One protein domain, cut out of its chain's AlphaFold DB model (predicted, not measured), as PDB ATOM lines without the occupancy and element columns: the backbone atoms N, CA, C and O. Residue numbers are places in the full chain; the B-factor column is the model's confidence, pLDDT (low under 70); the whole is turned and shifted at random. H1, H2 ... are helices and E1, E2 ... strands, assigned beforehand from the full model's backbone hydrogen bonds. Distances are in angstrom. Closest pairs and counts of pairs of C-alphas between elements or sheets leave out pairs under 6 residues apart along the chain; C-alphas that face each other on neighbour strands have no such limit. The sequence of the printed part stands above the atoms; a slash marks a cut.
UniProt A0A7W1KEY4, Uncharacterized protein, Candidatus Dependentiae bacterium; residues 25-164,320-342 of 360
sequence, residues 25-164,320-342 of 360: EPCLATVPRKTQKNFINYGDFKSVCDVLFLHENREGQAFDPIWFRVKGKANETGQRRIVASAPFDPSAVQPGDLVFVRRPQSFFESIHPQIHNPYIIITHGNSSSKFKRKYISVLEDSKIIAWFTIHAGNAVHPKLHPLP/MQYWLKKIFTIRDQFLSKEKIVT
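Overview. This is residues 25 to 164 and 320 to 342 of the 360 residues of an uncharacterized protein of Candidatus Dependentiae bacterium (UniProt A0A7W1KEY4). A strongly twisted sheet of seven strands has the long helix H5 running over E5 and E6 on one face, with the short H2 on that same face and the short H3 on the opposite one. The four parallel strands E4, E5, E6 and E7 make one half of the sheet, and the meander E1 E2 E3, each strand the antiparallel neighbour of the one before, makes the other. The printed part has 163 residues, with named elements in the order H1 H2 E1 E2 E3 E4 H3 E5 H4 E6 E7 H5; the mixed sheet runs E3 E2 E1 E4 E5 E6 E7. The class is mixed, helices and strands, with under half of the residues, 78, in named elements. The whole is compact, with a radius of gyration of the C-alphas of 15.4 A and spans of 42 by 35 by 33 A.

Along the chain. The sheet's strands are E3, residues 81 to 83; E2, 66 to 71, 15.9 A long; E1, 51 to 54; E4, 98 to 101; E5, 119 to 123, 13.1 A; E6, 144 to 150, 17.0 A; and E7, 160 to 163. The helices are H1, residues 33 to 36, with C-alpha 33 at (-98.442, -6.193, -21.319); H2, 42 to 48; H3, 104 to 110; H4, 137 to 140; and H5, 320 to 342, 32.8 A long, with C-alpha 342 at (-66.313, 1.929, -19.709).

Arrangement. E1 and E4 are parallel at 4 degrees, with N 53 and O 100 2.8 A apart, within hydrogen-bond range. E5 and E6 are parallel at 10 degrees, with N 148 and O 121 within that range at 2.8 A. The hairpin E1 and E2 is antiparallel at 152 degrees, with N 52 and O 68 within range at 2.9 A. E4, H3, E5 and E5, H4, E6 are strand-helix-strand units, parallel neighbour strands joined through a helix, with right-handed crossovers. H5 is on the sheet at a height of 9.9 A, along E6 at 3 degrees on the local plane; their closest C-alphas are those of Ile 145 and Phe 334, 7.5 A. H2 is on the same face at a height of 8.0 A. H3 is on the opposite face at 9.7 A. H4 only grazes the sheet with residues 138 to 139. H1 is not on the sheet but touches H5 through residues 320 to 324 alone, closest at the C-alphas of Gln 36 and Gln 321, 4.4 A. Every O i to N i+4 pair is within range in H2, H3 and H5; H1 and H4 are too short for such a pair.

Size, cuts and confidence. The C-alphas farthest apart, those of Gly 60 and Ile 340, are 50.5 A apart. Residues 165 to 319 are not printed, and C-alphas 164 and 320 are 9.7 A apart across the cut. The links E1 to E2, E3 to E4 and E5 to H4 are long. The mean pLDDT of the printed part is 76.5; it is under 70 in residues 25 to 37, 43, 55 to 68, 70 to 88 and 127 to 129.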
ATOM      1  N   GLU A  25     -83.222  -1.262 -25.542       36.81
ATOM      2  CA  GLU A  25     -84.315  -0.374 -25.103       36.81
ATOM      3  C   GLU A  25     -84.819  -0.737 -23.683       36.81
ATOM      4  O   GLU A  25     -84.706  -1.899 -23.274       36.81
ATOM      5  N   PRO A  26     -85.422   0.207 -22.921       38.56
ATOM      6  CA  PRO A  26     -85.857  -0.027 -21.540       38.56
ATOM      7  C   PRO A  26     -86.767  -1.263 -21.392       38.56
ATOM      8  O   PRO A  26     -87.858  -1.368 -21.962       38.56
ATOM      9  N   CYS A  27     -86.308  -2.210 -20.568       49.16
ATOM     10  CA  CYS A  27     -86.726  -3.617 -20.557       49.16
ATOM     11  C   CYS A  27     -88.190  -3.885 -20.146       49.16
ATOM     12  O   CYS A  27     -88.748  -4.926 -20.488       49.16
ATOM     13  N   LEU A  28     -88.871  -2.962 -19.457       41.94
ATOM     14  CA  LEU A  28     -90.304  -3.117 -19.143       41.94
ATOM     15  C   LEU A  28     -91.203  -2.982 -20.384       41.94
ATOM     16  O   LEU A  28     -92.285  -3.570 -20.406       41.94
ATOM     17  N   ALA A  29     -90.759  -2.256 -21.416       40.12
ATOM     18  CA  ALA A  29     -91.492  -2.117 -22.673       40.12
ATOM     19  C   ALA A  29     -91.435  -3.397 -23.531       40.12
ATOM     20  O   ALA A  29     -92.330  -3.631 -24.344       40.12
ATOM     21  N   THR A  30     -90.429  -4.255 -23.317       47.03
ATOM     22  CA  THR A  30     -90.216  -5.493 -24.091       47.03
ATOM     23  C   THR A  30     -90.891  -6.724 -23.480       47.03
ATOM     24  O   THR A  30     -91.023  -7.756 -24.147       47.03
ATOM     25  N   VAL A  31     -91.363  -6.633 -22.229       52.16
ATOM     26  CA  VAL A  31     -92.225  -7.649 -21.615       52.16
ATOM     27  C   VAL A  31     -93.668  -7.418 -22.078       52.16
ATOM     28  O   VAL A  31     -94.226  -6.354 -21.808       52.16
ATOM     29  N   PRO A  32     -94.339  -8.415 -22.676       54.75
ATOM     30  CA  PRO A  32     -95.734  -8.303 -23.093       54.75
ATOM     31  C   PRO A  32     -96.638  -7.776 -21.977       54.75
ATOM     32  O   PRO A  32     -96.683  -8.348 -20.885       54.75
ATOM     33  N   ARG A  33     -97.448  -6.745 -22.268       55.84
ATOM     34  CA  ARG A  33     -98.442  -6.193 -21.319       55.84
ATOM     35  C   ARG A  33     -99.360  -7.274 -20.723       55.84
ATOM     36  O   ARG A  33     -99.804  -7.142 -19.582       55.84
ATOM     37  N   LYS A  34     -99.631  -8.352 -21.474       56.22
ATOM     38  CA  LYS A  34    -100.409  -9.514 -21.007       56.22
ATOM     39  C   LYS A  34     -99.694 -10.285 -19.887       56.22
ATOM     40  O   LYS A  34    -100.337 -10.593 -18.890       56.22
ATOM     41  N   THR A  35     -98.388 -10.533 -19.998       55.62
ATOM     42  CA  THR A  35     -97.592 -11.258 -18.987       55.62
ATOM     43  C   THR A  35     -97.469 -10.464 -17.689       55.62
ATOM     44  O   THR A  35     -97.549 -11.028 -16.603       55.62
ATOM     45  N   GLN A  36     -97.366  -9.135 -17.778       57.91
ATOM     46  CA  GLN A  36     -97.248  -8.261 -16.607       57.91
ATOM     47  C   GLN A  36     -98.477  -8.351 -15.682       57.91
ATOM     48  O   GLN A  36     -98.352  -8.361 -14.459       57.91
ATOM     49  N   LYS A  37     -99.682  -8.479 -16.250       64.31
ATOM     50  CA  LYS A  37    -100.939  -8.486 -15.483       64.31
ATOM     51  C   LYS A  37    -101.335  -9.862 -14.931       64.31
ATOM     52  O   LYS A  37    -102.395  -9.946 -14.298       64.31
ATOM     53  N   ASN A  38    -100.541 -10.905 -15.168       74.75
ATOM     54  CA  ASN A  38    -100.821 -12.264 -14.710       74.75
ATOM     55  C   ASN A  38    -100.343 -12.494 -13.273       74.75
ATOM     56  O   ASN A  38     -99.403 -11.855 -12.795       74.75
ATOM     57  N   PHE A  39    -101.005 -13.430 -12.594       82.62
ATOM     58  CA  PHE A  39    -100.467 -14.013 -11.372       82.62
ATOM     59  C   PHE A  39     -99.182 -14.784 -11.667       82.62
ATOM     60  O   PHE A  39     -98.985 -15.255 -12.787       82.62
ATOM     61  N   ILE A  40     -98.319 -14.908 -10.660       82.06
ATOM     62  CA  ILE A  40     -97.014 -15.555 -10.814       82.06
ATOM     63  C   ILE A  40     -97.144 -16.987 -11.321       82.06
ATOM     64  O   ILE A  40     -97.859 -17.795 -10.731       82.06
ATOM     65  N   ASN A  41     -96.381 -17.312 -12.365       76.38
ATOM     66  CA  ASN A  41     -96.317 -18.641 -12.953       76.38
ATOM     67  C   ASN A  41     -94.880 -18.964 -13.407       76.38
ATOM     68  O   ASN A  41     -94.211 -18.122 -14.002       76.38
ATOM     69  N   TYR A  42     -94.427 -20.206 -13.196       71.69
ATOM     70  CA  TYR A  42     -93.126 -20.711 -13.673       71.69
ATOM     71  C   TYR A  42     -92.843 -20.403 -15.150       71.69
ATOM     72  O   TYR A  42     -91.758 -19.944 -15.507       71.69
ATOM     73  N   GLY A  43     -93.831 -20.641 -16.016       69.62
ATOM     74  CA  GLY A  43     -93.692 -20.456 -17.457       69.62
ATOM     75  C   GLY A  43     -93.469 -18.997 -17.850       69.62
ATOM     76  O   GLY A  43     -92.881 -18.747 -18.898       69.62
ATOM     77  N   ASP A  44     -93.890 -18.052 -17.007       74.25
ATOM     78  CA  ASP A  44     -93.718 -16.623 -17.261       74.25
ATOM     79  C   ASP A  44     -92.291 -16.164 -16.941       74.25
ATOM     80  O   ASP A  44     -91.748 -15.341 -17.666       74.25
ATOM     81  N   PHE A  45     -91.633 -16.733 -15.923       81.50
ATOM     82  CA  PHE A  45     -90.200 -16.484 -15.706       81.50
ATOM     83  C   PHE A  45     -89.346 -17.089 -16.823       81.50
ATOM     84  O   PHE A  45     -88.415 -16.449 -17.303       81.50
ATOM     85  N   LYS A  46     -89.694 -18.295 -17.287       78.75
ATOM     86  CA  LYS A  46     -89.026 -18.925 -18.433       78.75
ATOM     87  C   LYS A  46     -89.152 -18.063 -19.697       78.75
ATOM     88  O   LYS A  46     -88.176 -17.902 -20.414       78.75
ATOM     89  N   SER A  47     -90.324 -17.493 -19.984       75.31
ATOM     90  CA  SER A  47     -90.556 -16.757 -21.239       75.31
ATOM     91  C   SER A  47     -89.848 -15.402 -21.332       75.31
ATOM     92  O   SER A  47     -89.657 -14.900 -22.440       75.31
ATOM     93  N   VAL A  48     -89.459 -14.814 -20.197       78.50
ATOM     94  CA  VAL A  48     -88.733 -13.533 -20.155       78.50
ATOM     95  C   VAL A  48     -87.213 -13.691 -20.137       78.50
ATOM     96  O   VAL A  48     -86.518 -12.691 -20.280       78.50
ATOM     97  N   CYS A  49     -86.700 -14.909 -19.942       84.75
ATOM     98  CA  CYS A  49     -85.262 -15.155 -19.912       84.75
ATOM     99  C   CYS A  49     -84.652 -15.114 -21.317       84.75
ATOM    100  O   CYS A  49     -85.290 -15.489 -22.302       84.75
ATOM    101  N   ASP A  50     -83.398 -14.675 -21.388       84.12
ATOM    102  CA  ASP A  50     -82.639 -14.544 -22.633       84.12
ATOM    103  C   ASP A  50     -81.992 -15.880 -23.026       84.12
ATOM    104  O   ASP A  50     -81.892 -16.213 -24.212       84.12
ATOM    105  N   VAL A  51     -81.614 -16.670 -22.016       84.62
ATOM    106  CA  VAL A  51     -81.018 -18.001 -22.151       84.62
ATOM    107  C   VAL A  51     -81.780 -18.988 -21.277       84.62
ATOM    108  O   VAL A  51     -82.087 -18.707 -20.117       84.62
ATOM    109  N   LEU A  52     -82.084 -20.161 -21.827       84.25
ATOM    110  CA  LEU A  52     -82.764 -21.238 -21.115       84.25
ATOM    111  C   LEU A  52     -81.838 -22.434 -20.955       84.25
ATOM    112  O   LEU A  52     -81.426 -23.020 -21.952       84.25
ATOM    113  N   PHE A  53     -81.599 -22.831 -19.709       81.50
ATOM    114  CA  PHE A  53     -80.976 -24.097 -19.363       81.50
ATOM    115  C   PHE A  53     -82.021 -25.094 -18.878       81.50
ATOM    116  O   PHE A  53     -82.474 -25.063 -17.721       81.50
ATOM    117  N   LEU A  54     -82.417 -25.987 -19.781       74.19
ATOM    118  CA  LEU A  54     -83.443 -26.979 -19.523       74.19
ATOM    119  C   LEU A  54     -82.817 -28.371 -19.590       74.19
ATOM    120  O   LEU A  54     -82.375 -28.831 -20.633       74.19
ATOM    121  N   HIS A  55     -82.837 -29.077 -18.467       63.25
ATOM    122  CA  HIS A  55     -82.720 -30.529 -18.478       63.25
ATOM    123  C   HIS A  55     -84.138 -31.101 -18.488       63.25
ATOM    124  O   HIS A  55     -84.802 -31.109 -17.447       63.25
ATOM    125  N   GLU A  56     -84.624 -31.537 -19.647       52.03
ATOM    126  CA  GLU A  56     -85.849 -32.333 -19.750       52.03
ATOM    127  C   GLU A  56     -85.465 -33.765 -20.145       52.03
ATOM    128  O   GLU A  56     -84.905 -33.980 -21.211       52.03
ATOM    129  N   ASN A  57     -85.747 -34.732 -19.265       46.12
ATOM    130  CA  ASN A  57     -85.748 -36.152 -19.622       46.12
ATOM    131  C   ASN A  57     -87.110 -36.505 -20.226       46.12
ATOM    132  O   ASN A  57     -88.146 -36.167 -19.649       46.12
ATOM    133  N   ARG A  58     -87.091 -37.300 -21.296       40.03
ATOM    134  CA  ARG A  58     -87.915 -38.513 -21.352       40.03
ATOM    135  C   ARG A  58     -87.046 -39.648 -20.796       40.03
ATOM    136  O   ARG A  58     -85.829 -39.600 -20.933       40.03
ATOM    137  N   GLU A  59     -87.632 -40.561 -20.038       38.50
ATOM    138  CA  GLU A  59     -86.911 -41.597 -19.286       38.50
ATOM    139  C   GLU A  59     -85.975 -42.440 -20.184       38.50
ATOM    140  O   GLU A  59     -86.398 -42.888 -21.244       38.50
ATOM    141  N   GLY A  60     -84.721 -42.672 -19.751       39.97
ATOM    142  CA  GLY A  60     -83.940 -43.849 -20.174       39.97
ATOM    143  C   GLY A  60     -82.679 -43.702 -21.051       39.97
ATOM    144  O   GLY A  60     -82.118 -44.741 -21.377       39.97
ATOM    145  N   GLN A  61     -82.181 -42.515 -21.431       33.62
ATOM    146  CA  GLN A  61     -80.970 -42.406 -22.285       33.62
ATOM    147  C   GLN A  61     -79.947 -41.351 -21.816       33.62
ATOM    148  O   GLN A  61     -80.298 -40.396 -21.123       33.62
ATOM    149  N   ALA A  62     -78.673 -41.572 -22.177       36.16
ATOM    150  CA  ALA A  62     -77.516 -40.730 -21.854       36.16
ATOM    151  C   ALA A  62     -77.603 -39.326 -22.493       36.16
ATOM    152  O   ALA A  62     -78.224 -39.138 -23.534       36.16
ATOM    153  N   PHE A  63     -77.025 -38.340 -21.802       53.69
ATOM    154  CA  PHE A  63     -77.515 -36.963 -21.696       53.69
ATOM    155  C   PHE A  63     -76.726 -35.943 -22.524       53.69
ATOM    156  O   PHE A  63     -75.524 -35.826 -22.314       53.69
ATOM    157  N   ASP A  64     -77.425 -35.070 -23.255       46.22
ATOM    158  CA  ASP A  64     -76.925 -33.729 -23.571       46.22
ATOM    159  C   ASP A  64     -77.858 -32.671 -22.965       46.22
ATOM    160  O   ASP A  64     -79.083 -32.736 -23.135       46.22
ATOM    161  N   PRO A  65     -77.338 -31.698 -22.197       53.25
ATOM    162  CA  PRO A  65     -78.149 -30.594 -21.722       53.25
ATOM    163  C   PRO A  65     -78.709 -29.787 -22.898       53.25
ATOM    164  O   PRO A  65     -77.979 -29.418 -23.815       53.25
ATOM    165  N   ILE A  66     -80.001 -29.459 -22.849       61.22
ATOM    166  CA  ILE A  66     -80.648 -28.719 -23.926       61.22
ATOM    167  C   ILE A  66     -80.698 -27.231 -23.561       61.22
ATOM    168  O   ILE A  66     -81.326 -26.813 -22.580       61.22
ATOM    169  N   TRP A  67     -80.040 -26.421 -24.384       68.56
ATOM    170  CA  TRP A  67     -79.904 -24.985 -24.182       68.56
ATOM    171  C   TRP A  67     -80.408 -24.211 -25.370       68.56
ATOM    172  O   TRP A  67     -80.174 -24.598 -26.512       68.56
ATOM    173  N   PHE A  68     -81.009 -23.058 -25.103       65.19
ATOM    174  CA  PHE A  68     -81.487 -22.201 -26.171       65.19
ATOM    175  C   PHE A  68     -81.324 -20.727 -25.831       65.19
ATOM    176  O   PHE A  68     -81.686 -20.297 -24.731       65.19
ATOM    177  N   ARG A  69     -80.880 -19.939 -26.816       72.56
ATOM    178  CA  ARG A  69     -81.116 -18.493 -26.825       72.56
ATOM    179  C   ARG A  69     -82.543 -18.239 -27.289       72.56
ATOM    180  O   ARG A  69     -82.995 -18.759 -28.311       72.56
ATOM    181  N   VAL A  70     -83.253 -17.394 -26.562       66.69
ATOM    182  CA  VAL A  70     -84.590 -16.957 -26.948       66.69
ATOM    183  C   VAL A  70     -84.456 -15.766 -27.911       66.69
ATOM    184  O   VAL A  70     -83.887 -14.745 -27.535       66.69
ATOM    185  N   LYS A  71     -84.953 -15.871 -29.159       59.41
ATOM    186  CA  LYS A  71     -84.905 -14.782 -30.162       59.41
ATOM    187  C   LYS A  71     -86.293 -14.157 -30.401       59.41
ATOM    188  O   LYS A  71     -87.316 -14.842 -30.406       59.41
ATOM    189  N   GLY A  72     -86.308 -12.851 -30.684       51.91
ATOM    190  CA  GLY A  72     -87.467 -12.106 -31.204       51.91
ATOM    191  C   GLY A  72     -88.239 -11.263 -30.178       51.91
ATOM    192  O   GLY A  72     -88.192 -11.517 -28.973       51.91
ATOM    193  N   LYS A  73     -88.982 -10.257 -30.674       44.84
ATOM    194  CA  LYS A  73     -90.019  -9.564 -29.890       44.84
ATOM    195  C   LYS A  73     -91.096 -10.588 -29.537       44.84
ATOM    196  O   LYS A  73     -91.498 -11.390 -30.377       44.84
ATOM    197  N   ALA A  74     -91.531 -10.592 -28.282       43.91
ATOM    198  CA  ALA A  74     -92.614 -11.459 -27.858       43.91
ATOM    199  C   ALA A  74     -93.865 -11.144 -28.698       43.91
ATOM    200  O   ALA A  74     -94.225  -9.977 -28.847       43.91
ATOM    201  N   ASN A  75     -94.491 -12.169 -29.279       42.41
ATOM    202  CA  ASN A  75     -95.710 -11.995 -30.071       42.41
ATOM    203  C   ASN A  75     -96.872 -11.475 -29.193       42.41
ATOM    204  O   ASN A  75     -96.748 -11.336 -27.974       42.41
ATOM    205  N   GLU A  76     -98.044 -11.225 -29.777       36.12
ATOM    206  CA  GLU A  76     -99.215 -10.716 -29.041       36.12
ATOM    207  C   GLU A  76     -99.695 -11.624 -27.890       36.12
ATOM    208  O   GLU A  76    -100.464 -11.181 -27.028       36.12
ATOM    209  N   THR A  77     -99.272 -12.894 -27.851       41.56
ATOM    210  CA  THR A  77     -99.533 -13.850 -26.756       41.56
ATOM    211  C   THR A  77     -98.404 -13.908 -25.726       41.56
ATOM    212  O   THR A  77     -98.538 -14.559 -24.690       41.56
ATOM    213  N   GLY A  78     -97.326 -13.168 -25.966       45.75
ATOM    214  CA  GLY A  78     -96.166 -13.034 -25.109       45.75
ATOM    215  C   GLY A  78     -95.122 -14.137 -25.242       45.75
ATOM    216  O   GLY A  78     -94.205 -14.218 -24.427       45.75
ATOM    217  N   GLN A  79     -95.250 -14.982 -26.259       45.06
ATOM    218  CA  GLN A  79     -94.296 -16.032 -26.571       45.06
ATOM    219  C   GLN A  79     -93.182 -15.467 -27.454       45.06
ATOM    220  O   GLN A  79     -93.422 -14.924 -28.534       45.06
ATOM    221  N   ARG A  80     -91.943 -15.592 -26.978       55.25
ATOM    222  CA  ARG A  80     -90.743 -15.403 -27.797       55.25
ATOM    223  C   ARG A  80     -90.422 -16.717 -28.515       55.25
ATOM    224  O   ARG A  80     -90.663 -17.794 -27.963       55.25
ATOM    225  N   ARG A  81     -89.890 -16.647 -29.738       52.03
ATOM    226  CA  ARG A  81     -89.542 -17.848 -30.508       52.03
ATOM    227  C   ARG A  81     -88.242 -18.425 -29.949       52.03
ATOM    228  O   ARG A  81     -87.196 -17.777 -29.966       52.03
ATOM    229  N   ILE A  82     -88.305 -19.655 -29.452       57.44
ATOM    230  CA  ILE A  82     -87.099 -20.420 -29.138       57.44
ATOM    231  C   ILE A  82     -86.476 -20.785 -30.484       57.44
ATOM    232  O   ILE A  82     -87.087 -21.508 -31.271       57.44
ATOM    233  N   VAL A  83     -85.301 -20.235 -30.781       54.91
ATOM    234  CA  VAL A  83     -84.528 -20.651 -31.950       54.91
ATOM    235  C   VAL A  83     -83.524 -21.671 -31.446       54.91
ATOM    236  O   VAL A  83     -82.502 -21.322 -30.863       54.91
ATOM    237  N   ALA A  84     -83.878 -22.941 -31.612       53.72
ATOM    238  CA  ALA A  84     -82.969 -24.052 -31.425       53.72
ATOM    239  C   ALA A  84     -82.090 -24.162 -32.671       53.72
ATOM    240  O   ALA A  84     -82.525 -24.679 -33.695       53.72
ATOM    241  N   SER A  85     -80.880 -23.623 -32.607       48.00
ATOM    242  CA  SER A  85     -79.866 -23.822 -33.638       48.00
ATOM    243  C   SER A  85     -78.577 -24.208 -32.923       48.00
ATOM    244  O   SER A  85     -77.933 -23.323 -32.366       48.00
ATOM    245  N   ALA A  86     -78.252 -25.507 -32.917       53.03
ATOM    246  CA  ALA A  86     -77.089 -26.108 -32.242       53.03
ATOM    247  C   ALA A  86     -77.106 -26.021 -30.689       53.03
ATOM    248  O   ALA A  86     -77.896 -25.254 -30.125       53.03
ATOM    249  N   PRO A  87     -76.288 -26.825 -29.967       61.50
ATOM    250  CA  PRO A  87     -76.026 -26.589 -28.547       61.50
ATOM    251  C   PRO A  87     -75.549 -25.145 -28.348       61.50
ATOM    252  O   PRO A  87     -74.641 -24.677 -29.032       61.50
ATOM    253  N   PHE A  88     -76.213 -24.410 -27.454       69.44
ATOM    254  CA  PHE A  88     -75.881 -23.014 -27.170       69.44
ATOM    255  C   PHE A  88     -74.464 -22.904 -26.594       69.44
ATOM    256  O   PHE A  88     -74.155 -23.552 -25.597       69.44
ATOM    257  N   ASP A  89     -73.645 -22.041 -27.189       79.69
ATOM    258  CA  ASP A  89     -72.306 -21.710 -26.707       79.69
ATOM    259  C   ASP A  89     -72.379 -20.839 -25.431       79.69
ATOM    260  O   ASP A  89     -72.893 -19.715 -25.497       79.69
ATOM    261  N   PRO A  90     -71.863 -21.299 -24.270       85.25
ATOM    262  CA  PRO A  90     -71.816 -20.500 -23.042       85.25
ATOM    263  C   PRO A  90     -71.074 -19.165 -23.194       85.25
ATOM    264  O   PRO A  90     -71.382 -18.208 -22.478       85.25
ATOM    265  N   SER A  91     -70.139 -19.063 -24.145       83.88
ATOM    266  CA  SER A  91     -69.423 -17.822 -24.449       83.88
ATOM    267  C   SER A  91     -70.339 -16.736 -25.039       83.88
ATOM    268  O   SER A  91     -70.061 -15.544 -24.905       83.88
ATOM    269  N   ALA A  92     -71.486 -17.123 -25.612       84.44
ATOM    270  CA  ALA A  92     -72.445 -16.209 -26.228       84.44
ATOM    271  C   ALA A  92     -73.333 -15.453 -25.219       84.44
ATOM    272  O   ALA A  92     -74.084 -14.553 -25.628       84.44
ATOM    273  N   VAL A  93     -73.275 -15.802 -23.925       88.50
ATOM    274  CA  VAL A  93     -73.966 -15.076 -22.845       88.50
ATOM    275  C   VAL A  93     -73.485 -13.631 -22.823       88.50
ATOM    276  O   VAL A  93     -72.287 -13.367 -22.744       88.50
ATOM    277  N   GLN A  94     -74.420 -12.689 -22.892       88.50
ATOM    278  CA  GLN A  94     -74.124 -11.260 -22.871       88.50
ATOM    279  C   GLN A  94     -74.206 -10.695 -21.448       88.50
ATOM    280  O   GLN A  94     -74.964 -11.220 -20.625       88.50
ATOM    281  N   PRO A  95     -73.483  -9.599 -21.153       90.62
ATOM    282  CA  PRO A  95     -73.617  -8.891 -19.889       90.62
ATOM    283  C   PRO A  95     -75.083  -8.582 -19.557       90.62
ATOM    284  O   PRO A  95     -75.822  -8.012 -20.362       90.62
ATOM    285  N   GLY A  96     -75.511  -8.975 -18.359       90.12
ATOM    286  CA  GLY A  96     -76.868  -8.757 -17.861       90.12
ATOM    287  C   GLY A  96     -77.934  -9.710 -18.409       90.12
ATOM    288  O   GLY A  96     -79.100  -9.528 -18.059       90.12
ATOM    289  N   ASP A  97     -77.589 -10.707 -19.233       91.06
ATOM    290  CA  ASP A  97     -78.559 -11.710 -19.691       91.06
ATOM    291  C   ASP A  97     -79.259 -12.393 -18.501       91.06
ATOM    292  O   ASP A  97     -78.654 -12.707 -17.470       91.06
ATOM    293  N   LEU A  98     -80.563 -12.636 -18.654       92.88
ATOM    294  CA  LEU A  98     -81.338 -13.450 -17.723       92.88
ATOM    295  C   LEU A  98     -81.207 -14.927 -18.115       92.88
ATOM    296  O   LEU A  98     -81.698 -15.338 -19.171       92.88
ATOM    297  N   VAL A  99     -80.590 -15.730 -17.252       92.06
ATOM    298  CA  VAL A  99     -80.361 -17.161 -17.480       92.06
ATOM    299  C   VAL A  99     -81.314 -17.982 -16.616       92.06
ATOM    300  O   VAL A  99     -81.204 -18.021 -15.387       92.06
ATOM    301  N   PHE A 100     -82.259 -18.665 -17.264       90.12
ATOM    302  CA  PHE A 100     -83.173 -19.580 -16.589       90.12
ATOM    303  C   PHE A 100     -82.479 -20.910 -16.308       90.12
ATOM    304  O   PHE A 100     -82.067 -21.591 -17.242       90.12
ATOM    305  N   VAL A 101     -82.415 -21.328 -15.046       88.94
ATOM    306  CA  VAL A 101     -81.707 -22.539 -14.617       88.94
ATOM    307  C   VAL A 101     -82.674 -23.477 -13.902       88.94
ATOM    308  O   VAL A 101     -83.187 -23.176 -12.825       88.94
ATOM    309  N   ARG A 102     -82.919 -24.663 -14.471       82.12
ATOM    310  CA  ARG A 102     -83.782 -25.669 -13.823       82.12
ATOM    311  C   ARG A 102     -83.036 -26.522 -12.793       82.12
ATOM    312  O   ARG A 102     -83.607 -26.843 -11.750       82.12
ATOM    313  N   ARG A 103     -81.773 -26.870 -13.080       82.81
ATOM    314  CA  ARG A 103     -80.885 -27.696 -12.240       82.81
ATOM    315  C   ARG A 103     -79.596 -26.938 -11.888       82.81
ATOM    316  O   ARG A 103     -78.621 -27.046 -12.625       82.81
ATOM    317  N   PRO A 104     -79.563 -26.211 -10.755       87.38
ATOM    318  CA  PRO A 104     -78.399 -25.410 -10.368       87.38
ATOM    319  C   PRO A 104     -77.104 -26.211 -10.229       87.38
ATOM    320  O   PRO A 104     -76.045 -25.701 -10.551       87.38
ATOM    321  N   GLN A 105     -77.178 -27.468  -9.779       85.38
ATOM    322  CA  GLN A 105     -75.984 -28.289  -9.583       85.38
ATOM    323  C   GLN A 105     -75.200 -28.499 -10.878       85.38
ATOM    324  O   GLN A 105     -74.074 -28.030 -10.981       85.38
ATOM    325  N   SER A 106     -75.835 -29.129 -11.867       83.31
ATOM    326  CA  SER A 106     -75.226 -29.379 -13.171       83.31
ATOM    327  C   SER A 106     -74.803 -28.072 -13.840       83.31
ATOM    328  O   SER A 106     -73.723 -27.997 -14.399       83.31
ATOM    329  N   PHE A 107     -75.607 -27.011 -13.707       88.25
ATOM    330  CA  PHE A 107     -75.267 -25.693 -14.242       88.25
ATOM    331  C   PHE A 107     -73.931 -25.154 -13.708       88.25
ATOM    332  O   PHE A 107     -73.087 -24.718 -14.489       88.25
ATOM    333  N   PHE A 108     -73.732 -25.174 -12.386       89.75
ATOM    334  CA  PHE A 108     -72.510 -24.636 -11.789       89.75
ATOM    335  C   PHE A 108     -71.290 -25.532 -11.994       89.75
ATOM    336  O   PHE A 108     -70.184 -25.013 -12.070       89.75
ATOM    337  N   GLU A 109     -71.489 -26.845 -12.097       87.50
ATOM    338  CA  GLU A 109     -70.401 -27.807 -12.294       87.50
ATOM    339  C   GLU A 109     -69.880 -27.797 -13.737       87.50
ATOM    340  O   GLU A 109     -68.670 -27.850 -13.932       87.50
ATOM    341  N   SER A 110     -70.754 -27.694 -14.747       84.31
ATOM    342  CA  SER A 110     -70.322 -27.825 -16.143       84.31
ATOM    343  C   SER A 110     -70.350 -26.541 -16.965       84.31
ATOM    344  O   SER A 110     -69.656 -26.490 -17.974       84.31
ATOM    345  N   ILE A 111     -71.102 -25.499 -16.589       87.19
ATOM    346  CA  ILE A 111     -71.443 -24.426 -17.549       87.19
ATOM    347  C   ILE A 111     -71.075 -23.046 -17.056       87.19
ATOM    348  O   ILE A 111     -70.478 -22.271 -17.796       87.19
ATOM    349  N   HIS A 112     -71.384 -22.738 -15.801       92.62
ATOM    350  CA  HIS A 112     -70.939 -21.499 -15.176       92.62
ATOM    351  C   HIS A 112     -69.426 -21.229 -15.352       92.62
ATOM    352  O   HIS A 112     -69.082 -20.073 -15.614       92.62
ATOM    353  N   PRO A 113     -68.518 -22.236 -15.304       92.81
ATOM    354  CA  PRO A 113     -67.098 -22.014 -15.582       92.81
ATOM    355  C   PRO A 113     -66.807 -21.516 -17.006       92.81
ATOM    356  O   PRO A 113     -65.851 -20.777 -17.195       92.81
ATOM    357  N   GLN A 114     -67.641 -21.877 -17.987       91.81
ATOM    358  CA  GLN A 114     -67.477 -21.525 -19.404       91.81
ATOM    359  C   GLN A 114     -68.102 -20.166 -19.770       91.81
ATOM    360  O   GLN A 114     -67.843 -19.621 -20.843       91.81
ATOM    361  N   ILE A 115     -68.942 -19.606 -18.894       92.31
ATOM    362  CA  ILE A 115     -69.505 -18.264 -19.065       92.31
ATOM    363  C   ILE A 115     -68.478 -17.241 -18.573       92.31
ATOM    364  O   ILE A 115     -67.993 -17.349 -17.445       92.31
ATOM    365  N   HIS A 116     -68.195 -16.228 -19.392       92.62
ATOM    366  CA  HIS A 116     -67.219 -15.175 -19.081       92.62
ATOM    367  C   HIS A 116     -67.874 -13.865 -18.626       92.62
ATOM    368  O   HIS A 116     -67.327 -13.160 -17.784       92.62
ATOM    369  N   ASN A 117     -69.054 -13.548 -19.162       93.38
ATOM    370  CA  ASN A 117     -69.741 -12.288 -18.887       93.38
ATOM    371  C   ASN A 117     -70.636 -12.381 -17.642       93.38
ATOM    372  O   ASN A 117     -71.175 -13.456 -17.381       93.38
ATOM    373  N   PRO A 118     -70.864 -11.277 -16.903       96.12
ATOM    374  CA  PRO A 118     -71.793 -11.270 -15.778       96.12
ATOM    375  C   PRO A 118     -73.264 -11.399 -16.192       96.12
ATOM    376  O   PRO A 118     -73.696 -10.793 -17.170       96.12
ATOM    377  N   TYR A 119     -74.062 -12.146 -15.429       96.44
ATOM    378  CA  TYR A 119     -75.458 -12.466 -15.746       96.44
ATOM    379  C   TYR A 119     -76.323 -12.626 -14.486       96.44
ATOM    380  O   TYR A 119     -75.829 -12.681 -13.355       96.44
ATOM    381  N   ILE A 120     -77.643 -12.685 -14.678       97.44
ATOM    382  CA  ILE A 120     -78.620 -12.903 -13.603       97.44
ATOM    383  C   ILE A 120     -79.183 -14.317 -13.715       97.44
ATOM    384  O   ILE A 120     -79.627 -14.742 -14.778       97.44
ATOM    385  N   ILE A 121     -79.223 -15.031 -12.594       95.56
ATOM    386  CA  ILE A 121     -79.774 -16.384 -12.512       95.56
ATOM    387  C   ILE A 121     -81.235 -16.326 -12.079       95.56
ATOM    388  O   ILE A 121     -81.579 -15.667 -11.095       95.56
ATOM    389  N   ILE A 122     -82.090 -17.087 -12.762       94.00
ATOM    390  CA  ILE A 122     -83.468 -17.337 -12.338       94.00
ATOM    391  C   ILE A 122     -83.682 -18.841 -12.188       94.00
ATOM    392  O   ILE A 122     -83.619 -19.578 -13.170       94.00
ATOM    393  N   THR A 123     -83.975 -19.308 -10.971       91.00
ATOM    394  CA  THR A 123     -84.374 -20.704 -10.727       91.00
ATOM    395  C   THR A 123     -85.797 -20.763 -10.177       91.00
ATOM    396  O   THR A 123     -86.128 -20.214  -9.125       91.00
ATOM    397  N   HIS A 124     -86.679 -21.432 -10.914       87.62
ATOM    398  CA  HIS A 124     -88.103 -21.541 -10.594       87.62
ATOM    399  C   HIS A 124     -88.639 -22.893 -11.081       87.62
ATOM    400  O   HIS A 124     -87.993 -23.563 -11.883       87.62
ATOM    401  N   GLY A 125     -89.829 -23.289 -10.635       75.50
ATOM    402  CA  GLY A 125     -90.587 -24.399 -11.213       75.50
ATOM    403  C   GLY A 125     -91.045 -25.425 -10.203       75.50
ATOM    404  O   GLY A 125     -92.244 -25.592  -9.995       75.50
ATOM    405  N   ASN A 126     -90.110 -26.143  -9.588       71.06
ATOM    406  CA  ASN A 126     -90.450 -27.161  -8.598       71.06
ATOM    407  C   ASN A 126     -89.332 -27.351  -7.561       71.06
ATOM    408  O   ASN A 126     -88.297 -26.692  -7.594       71.06
ATOM    409  N   SER A 127     -89.537 -28.294  -6.641       65.25
ATOM    410  CA  SER A 127     -88.628 -28.571  -5.525       65.25
ATOM    411  C   SER A 127     -87.199 -28.949  -5.938       65.25
ATOM    412  O   SER A 127     -86.286 -28.801  -5.123       65.25
ATOM    413  N   SER A 128     -86.969 -29.406  -7.176       66.38
ATOM    414  CA  SER A 128     -85.620 -29.694  -7.688       66.38
ATOM    415  C   SER A 128     -84.804 -28.429  -7.981       66.38
ATOM    416  O   SER A 128     -83.577 -28.483  -7.972       66.38
ATOM    417  N   SER A 129     -85.471 -27.282  -8.144       64.19
ATOM    418  CA  SER A 129     -84.852 -25.974  -8.390       64.19
ATOM    419  C   SER A 129     -84.505 -25.215  -7.103       64.19
ATOM    420  O   SER A 129     -84.109 -24.052  -7.172       64.19
ATOM    421  N   LYS A 130     -84.654 -25.863  -5.936       73.88
ATOM    422  CA  LYS A 130     -84.400 -25.262  -4.621       73.88
ATOM    423  C   LYS A 130     -82.956 -24.786  -4.474       73.88
ATOM    424  O   LYS A 130     -82.013 -25.504  -4.826       73.88
ATOM    425  N   PHE A 131     -82.793 -23.620  -3.862       80.62
ATOM    426  CA  PHE A 131     -81.495 -23.159  -3.396       80.62
ATOM    427  C   PHE A 131     -80.928 -24.124  -2.342       80.62
ATOM    428  O   PHE A 131     -81.651 -24.682  -1.511       80.62
ATOM    429  N   LYS A 132     -79.613 -24.342  -2.382       84.06
ATOM    430  CA  LYS A 132     -78.876 -25.095  -1.363       84.06
ATOM    431  C   LYS A 132     -77.802 -24.178  -0.802       84.06
ATOM    432  O   LYS A 132     -77.105 -23.525  -1.567       84.06
ATOM    433  N   ARG A 133     -77.610 -24.205   0.520       81.31
ATOM    434  CA  ARG A 133     -76.633 -23.357   1.223       81.31
ATOM    435  C   ARG A 133     -75.205 -23.485   0.673       81.31
ATOM    436  O   ARG A 133     -74.477 -22.505   0.683       81.31
ATOM    437  N   LYS A 134     -74.847 -24.648   0.107       85.56
ATOM    438  CA  LYS A 134     -73.560 -24.868  -0.578       85.56
ATOM    439  C   LYS A 134     -73.292 -23.915  -1.751       85.56
ATOM    440  O   LYS A 134     -72.147 -23.782  -2.148       85.56
ATOM    441  N   TYR A 135     -74.322 -23.278  -2.309       88.00
ATOM    442  CA  TYR A 135     -74.169 -22.327  -3.409       88.00
ATOM    443  C   TYR A 135     -73.989 -20.877  -2.952       88.00
ATOM    444  O   TYR A 135     -73.894 -20.004  -3.804       88.00
ATOM    445  N   ILE A 136     -73.945 -20.593  -1.643       89.31
ATOM    446  CA  ILE A 136     -73.685 -19.225  -1.167       89.31
ATOM    447  C   ILE A 136     -72.341 -18.717  -1.702       89.31
ATOM    448  O   ILE A 136     -72.301 -17.613  -2.221       89.31
ATOM    449  N   SER A 137     -71.288 -19.539  -1.675       90.56
ATOM    450  CA  SER A 137     -69.967 -19.157  -2.198       90.56
ATOM    451  C   SER A 137     -69.978 -18.819  -3.688       90.56
ATOM    452  O   SER A 137     -69.185 -18.004  -4.138       90.56
ATOM    453  N   VAL A 138     -70.903 -19.393  -4.462       91.69
ATOM    454  CA  VAL A 138     -71.053 -19.071  -5.889       91.69
ATOM    455  C   VAL A 138     -71.555 -17.639  -6.091       91.69
ATOM    456  O   VAL A 138     -71.279 -17.027  -7.116       91.69
ATOM    457  N   LEU A 139     -72.278 -17.073  -5.120       94.00
ATOM    458  CA  LEU A 139     -72.734 -15.686  -5.196       94.00
ATOM    459  C   LEU A 139     -71.585 -14.677  -5.013       94.00
ATOM    460  O   LEU A 139     -71.752 -13.513  -5.383       94.00
ATOM    461  N   GLU A 140     -70.427 -15.107  -4.509       95.00
ATOM    462  CA  GLU A 140     -69.226 -14.267  -4.420       95.00
ATOM    463  C   GLU A 140     -68.570 -14.056  -5.793       95.00
ATOM    464  O   GLU A 140     -67.896 -13.049  -6.003       95.00
ATOM    465  N   ASP A 141     -68.823 -14.939  -6.768       96.19
ATOM    466  CA  ASP A 141     -68.315 -14.769  -8.130       96.19
ATOM    467  C   ASP A 141     -68.879 -13.474  -8.751       96.19
ATOM    468  O   ASP A 141     -70.092 -13.214  -8.758       96.19
ATOM    469  N   SER A 142     -67.985 -12.639  -9.286       95.00
ATOM    470  CA  SER A 142     -68.315 -11.379  -9.959       95.00
ATOM    471  C   SER A 142     -69.217 -11.559 -11.183       95.00
ATOM    472  O   SER A 142     -69.945 -10.636 -11.542       95.00
ATOM    473  N   LYS A 143     -69.220 -12.747 -11.803       96.12
ATOM    474  CA  LYS A 143     -70.105 -13.087 -12.923       96.12
ATOM    475  C   LYS A 143     -71.560 -13.229 -12.492       96.12
ATOM    476  O   LYS A 143     -72.458 -13.131 -13.323       96.12
ATOM    477  N   ILE A 144     -71.833 -13.460 -11.210       97.69
ATOM    478  CA  ILE A 144     -73.206 -13.487 -10.717       97.69
ATOM    479  C   ILE A 144     -73.590 -12.073 -10.305       97.69
ATOM    480  O   ILE A 144     -73.071 -11.549  -9.321       97.69
ATOM    481  N   ILE A 145     -74.514 -11.463 -11.049       97.75
ATOM    482  CA  ILE A 145     -75.087 -10.147 -10.728       97.75
ATOM    483  C   ILE A 145     -76.126 -10.305  -9.615       97.75
ATOM    484  O   ILE A 145     -76.109  -9.593  -8.614       97.75
ATOM    485  N   ALA A 146     -77.039 -11.257  -9.803       97.75
ATOM    486  CA  ALA A 146     -78.110 -11.587  -8.878       97.75
ATOM    487  C   ALA A 146     -78.630 -13.002  -9.144       97.75
ATOM    488  O   ALA A 146     -78.559 -13.504 -10.266       97.75
ATOM    489  N   TRP A 147     -79.210 -13.627  -8.125       96.31
ATOM    490  CA  TRP A 147     -79.899 -14.902  -8.229       96.31
ATOM    491  C   TRP A 147     -81.285 -14.808  -7.600       96.31
ATOM    492  O   TRP A 147     -81.448 -14.710  -6.385       96.31
ATOM    493  N   PHE A 148     -82.295 -14.888  -8.458       94.75
ATOM    494  CA  PHE A 148     -83.695 -14.986  -8.090       94.75
ATOM    495  C   PHE A 148     -84.136 -16.454  -8.013       94.75
ATOM    496  O   PHE A 148     -84.053 -17.180  -9.006       94.75
ATOM    497  N   THR A 149     -84.595 -16.916  -6.848       91.88
ATOM    498  CA  THR A 149     -84.839 -18.349  -6.622       91.88
ATOM    499  C   THR A 149     -86.047 -18.662  -5.754       91.88
ATOM    500  O   THR A 149     -86.274 -18.029  -4.724       91.88
ATOM    501  N   ILE A 150     -86.805 -19.694  -6.126       89.00
ATOM    502  CA  ILE A 150     -87.763 -20.307  -5.201       89.00
ATOM    503  C   ILE A 150     -87.032 -21.059  -4.086       89.00
ATOM    504  O   ILE A 150     -85.991 -21.681  -4.296       89.00
ATOM    505  N   HIS A 151     -87.630 -21.076  -2.895       87.50
ATOM    506  CA  HIS A 151     -87.095 -21.810  -1.743       87.50
ATOM    507  C   HIS A 151     -85.665 -21.379  -1.350       87.50
ATOM    508  O   HIS A 151     -84.828 -22.232  -1.054       87.50
ATOM    509  N   ALA A 152     -85.401 -20.066  -1.322       87.88
ATOM    510  CA  ALA A 152     -84.132 -19.488  -0.857       87.88
ATOM    511  C   ALA A 152     -83.779 -19.878   0.595       87.88
ATOM    512  O   ALA A 152     -82.608 -19.905   0.973       87.88
ATOM    513  N   GLY A 153     -84.778 -20.248   1.401       84.56
ATOM    514  CA  GLY A 153     -84.570 -20.561   2.809       84.56
ATOM    515  C   GLY A 153     -84.361 -19.303   3.641       84.56
ATOM    516  O   GLY A 153     -84.844 -18.236   3.294       84.56
ATOM    517  N   ASN A 154     -83.614 -19.439   4.732       82.06
ATOM    518  CA  ASN A 154     -83.114 -18.322   5.533       82.06
ATOM    519  C   ASN A 154     -81.703 -17.871   5.111       82.06
ATOM    520  O   ASN A 154     -80.979 -17.283   5.913       82.06
ATOM    521  N   ALA A 155     -81.262 -18.225   3.900       85.88
ATOM    522  CA  ALA A 155     -79.974 -17.776   3.397       85.88
ATOM    523  C   ALA A 155     -80.033 -16.271   3.120       85.88
ATOM    524  O   ALA A 155     -80.950 -15.796   2.454       85.88
ATOM    525  N   VAL A 156     -79.039 -15.537   3.616       87.00
ATOM    526  CA  VAL A 156     -78.928 -14.090   3.426       87.00
ATOM    527  C   VAL A 156     -77.665 -13.820   2.628       87.00
ATOM    528  O   VAL A 156     -76.579 -14.234   3.026       87.00
ATOM    529  N   HIS A 157     -77.822 -13.157   1.490       93.38
ATOM    530  CA  HIS A 157     -76.722 -12.680   0.664       93.38
ATOM    531  C   HIS A 157     -77.227 -11.507  -0.196       93.38
ATOM    532  O   HIS A 157     -78.343 -11.606  -0.713       93.38
ATOM    533  N   PRO A 158     -76.451 -10.426  -0.416       95.00
ATOM    534  CA  PRO A 158     -76.914  -9.245  -1.160       95.00
ATOM    535  C   PRO A 158     -77.433  -9.548  -2.571       95.00
ATOM    536  O   PRO A 158     -78.375  -8.917  -3.041       95.00
ATOM    537  N   LYS A 159     -76.835 -10.547  -3.229       96.69
ATOM    538  CA  LYS A 159     -77.215 -11.017  -4.571       96.69
ATOM    539  C   LYS A 159     -78.299 -12.104  -4.580       96.69
ATOM    540  O   LYS A 159     -78.698 -12.533  -5.657       96.69
ATOM    541  N   LEU A 160     -78.736 -12.608  -3.423       94.69
ATOM    542  CA  LEU A 160     -79.768 -13.646  -3.341       94.69
ATOM    543  C   LEU A 160     -81.133 -13.000  -3.128       94.69
ATOM    544  O   LEU A 160     -81.342 -12.234  -2.188       94.69
ATOM    545  N   HIS A 161     -82.085 -13.340  -3.987       94.00
ATOM    546  CA  HIS A 161     -83.434 -12.806  -3.916       94.00
ATOM    547  C   HIS A 161     -84.453 -13.942  -3.971       94.00
ATOM    548  O   HIS A 161     -84.484 -14.705  -4.941       94.00
ATOM    549  N   PRO A 162     -85.329 -14.070  -2.966       92.38
ATOM    550  CA  PRO A 162     -86.362 -15.083  -3.004       92.38
ATOM    551  C   PRO A 162     -87.393 -14.739  -4.087       92.38
ATOM    552  O   PRO A 162     -87.759 -13.575  -4.286       92.38
ATOM    553  N   LEU A 163     -87.875 -15.768  -4.778       92.00
ATOM    554  CA  LEU A 163     -89.028 -15.700  -5.661       92.00
ATOM    555  C   LEU A 163     -90.204 -16.476  -5.067       92.00
ATOM    556  O   LEU A 163     -90.012 -17.550  -4.489       92.00
ATOM    557  N   PRO A 164     -91.427 -15.977  -5.278       91.38
ATOM    558  CA  PRO A 164     -92.636 -16.705  -4.940       91.38
ATOM    559  C   PRO A 164     -92.827 -17.908  -5.862       91.38
ATOM    560  O   PRO A 164     -92.579 -17.827  -7.069       91.38
ATOM    561  N   MET A 320     -96.794 -10.984 -11.620       85.44
ATOM    562  CA  MET A 320     -95.492 -11.079 -12.291       85.44
ATOM    563  C   MET A 320     -94.821  -9.715 -12.467       85.44
ATOM    564  O   MET A 320     -93.609  -9.610 -12.301       85.44
ATOM    565  N   GLN A 321     -95.596  -8.660 -12.750       85.00
ATOM    566  CA  GLN A 321     -95.070  -7.305 -12.946       85.00
ATOM    567  C   GLN A 321     -94.161  -6.832 -11.808       85.00
ATOM    568  O   GLN A 321     -93.133  -6.222 -12.086       85.00
ATOM    569  N   TYR A 322     -94.513  -7.113 -10.550       90.31
ATOM    570  CA  TYR A 322     -93.708  -6.689  -9.403       90.31
ATOM    571  C   TYR A 322     -92.309  -7.318  -9.444       90.31
ATOM    572  O   TYR A 322     -91.297  -6.626  -9.333       90.31
ATOM    573  N   TRP A 323     -92.249  -8.629  -9.673       91.75
ATOM    574  CA  TRP A 323     -90.999  -9.387  -9.682       91.75
ATOM    575  C   TRP A 323     -90.152  -9.081 -10.910       91.75
ATOM    576  O   TRP A 323     -88.945  -8.904 -10.782       91.75
ATOM    577  N   LEU A 324     -90.780  -8.929 -12.078       89.06
ATOM    578  CA  LEU A 324     -90.090  -8.495 -13.290       89.06
ATOM    579  C   LEU A 324     -89.499  -7.097 -13.116       89.06
ATOM    580  O   LEU A 324     -88.328  -6.904 -13.422       89.06
ATOM    581  N   LYS A 325     -90.256  -6.144 -12.554       88.56
ATOM    582  CA  LYS A 325     -89.731  -4.809 -12.243       88.56
ATOM    583  C   LYS A 325     -88.504  -4.903 -11.334       88.56
ATOM    584  O   LYS A 325     -87.508  -4.244 -11.617       88.56
ATOM    585  N   LYS A 326     -88.542  -5.741 -10.291       92.81
ATOM    586  CA  LYS A 326     -87.397  -5.958  -9.391       92.81
ATOM    587  C   LYS A 326     -86.177  -6.523 -10.134       92.81
ATOM    588  O   LYS A 326     -85.091  -5.976  -9.993       92.81
ATOM    589  N   ILE A 327     -86.359  -7.567 -10.945       93.19
ATOM    590  CA  ILE A 327     -85.284  -8.201 -11.728       93.19
ATOM    591  C   ILE A 327     -84.661  -7.203 -12.711       93.19
ATOM    592  O   ILE A 327     -83.445  -7.026 -12.720       93.19
ATOM    593  N   PHE A 328     -85.489  -6.524 -13.511       89.25
ATOM    594  CA  PHE A 328     -85.001  -5.585 -14.519       89.25
ATOM    595  C   PHE A 328     -84.364  -4.345 -13.900       89.25
ATOM    596  O   PHE A 328     -83.364  -3.885 -14.422       89.25
ATOM    597  N   THR A 329     -84.836  -3.873 -12.744       91.19
ATOM    598  CA  THR A 329     -84.165  -2.771 -12.034       91.19
ATOM    599  C   THR A 329     -82.721  -3.140 -11.682       91.19
ATOM    600  O   THR A 329     -81.821  -2.339 -11.909       91.19
ATOM    601  N   ILE A 330     -82.477  -4.358 -11.180       95.00
ATOM    602  CA  ILE A 330     -81.113  -4.821 -10.873       95.00
ATOM    603  C   ILE A 330     -80.275  -4.945 -12.152       95.00
ATOM    604  O   ILE A 330     -79.125  -4.506 -12.175       95.00
ATOM    605  N   ARG A 331     -80.855  -5.497 -13.227       92.75
ATOM    606  CA  ARG A 331     -80.198  -5.587 -14.540       92.75
ATOM    607  C   ARG A 331     -79.788  -4.207 -15.059       92.75
ATOM    608  O   ARG A 331     -78.633  -4.011 -15.419       92.75
ATOM    609  N   ASP A 332     -80.716  -3.258 -15.067       87.88
ATOM    610  CA  ASP A 332     -80.520  -1.917 -15.618       87.88
ATOM    611  C   ASP A 332     -79.498  -1.123 -14.792       87.88
ATOM    612  O   ASP A 332     -78.641  -0.437 -15.352       87.88
ATOM    613  N   GLN A 333     -79.523  -1.263 -13.461       90.56
ATOM    614  CA  GLN A 333     -78.512  -0.680 -12.574       90.56
ATOM    615  C   GLN A 333     -77.110  -1.228 -12.856       90.56
ATOM    616  O   GLN A 333     -76.155  -0.453 -12.889       90.56
ATOM    617  N   PHE A 334     -76.979  -2.540 -13.071       92.88
ATOM    618  CA  PHE A 334     -75.705  -3.155 -13.444       92.88
ATOM    619  C   PHE A 334     -75.202  -2.613 -14.790       92.88
ATOM    620  O   PHE A 334     -74.105  -2.065 -14.857       92.88
ATOM    621  N   LEU A 335     -76.031  -2.667 -15.837       87.81
ATOM    622  CA  LEU A 335     -75.650  -2.209 -17.179       87.81
ATOM    623  C   LEU A 335     -75.289  -0.717 -17.215       87.81
ATOM    624  O   LEU A 335     -74.365  -0.317 -17.924       87.81
ATOM    625  N   SER A 336     -75.984   0.109 -16.431       85.75
ATOM    626  CA  SER A 336     -75.686   1.542 -16.322       85.75
ATOM    627  C   SER A 336     -74.318   1.788 -15.680       85.75
ATOM    628  O   SER A 336     -73.560   2.626 -16.164       85.75
ATOM    629  N   LYS A 337     -73.973   1.036 -14.625       87.19
ATOM    630  CA  LYS A 337     -72.655   1.116 -13.975       87.19
ATOM    631  C   LYS A 337     -71.534   0.684 -14.918       87.19
ATOM    632  O   LYS A 337     -70.552   1.410 -15.041       87.19
ATOM    633  N   GLU A 338     -71.709  -0.426 -15.633       81.00
ATOM    634  CA  GLU A 338     -70.731  -0.907 -16.622       81.00
ATOM    635  C   GLU A 338     -70.475   0.125 -17.729       81.00
ATOM    636  O   GLU A 338     -69.331   0.369 -18.122       81.00
ATOM    637  N   LYS A 339     -71.535   0.800 -18.194       77.81
ATOM    638  CA  LYS A 339     -71.421   1.861 -19.201       77.81
ATOM    639  C   LYS A 339     -70.587   3.041 -18.697       77.81
ATOM    640  O   LYS A 339     -69.714   3.509 -19.422       77.81
ATOM    641  N   ILE A 340     -70.833   3.495 -17.467       77.56
ATOM    642  CA  ILE A 340     -70.099   4.611 -16.848       77.56
ATOM    643  C   ILE A 340     -68.618   4.254 -16.674       77.56
ATOM    644  O   ILE A 340     -67.747   5.041 -17.038       77.56
ATOM    645  N   VAL A 341     -68.320   3.055 -16.161       74.69
ATOM    646  CA  VAL A 341     -66.938   2.572 -15.987       74.69
ATOM    647  C   VAL A 341     -66.211   2.531 -17.329       74.69
ATOM    648  O   VAL A 341     -65.092   3.032 -17.443       74.69
ATOM    649  N   THR A 342     -66.872   2.000 -18.357       74.00
ATOM    650  CA  THR A 342     -66.313   1.929 -19.709       74.00
ATOM    651  C   THR A 342     -66.033   3.317 -20.289       74.00
ATOM    652  O   THR A 342     -64.951   3.541 -20.828       74.00
TER     653      THR A 342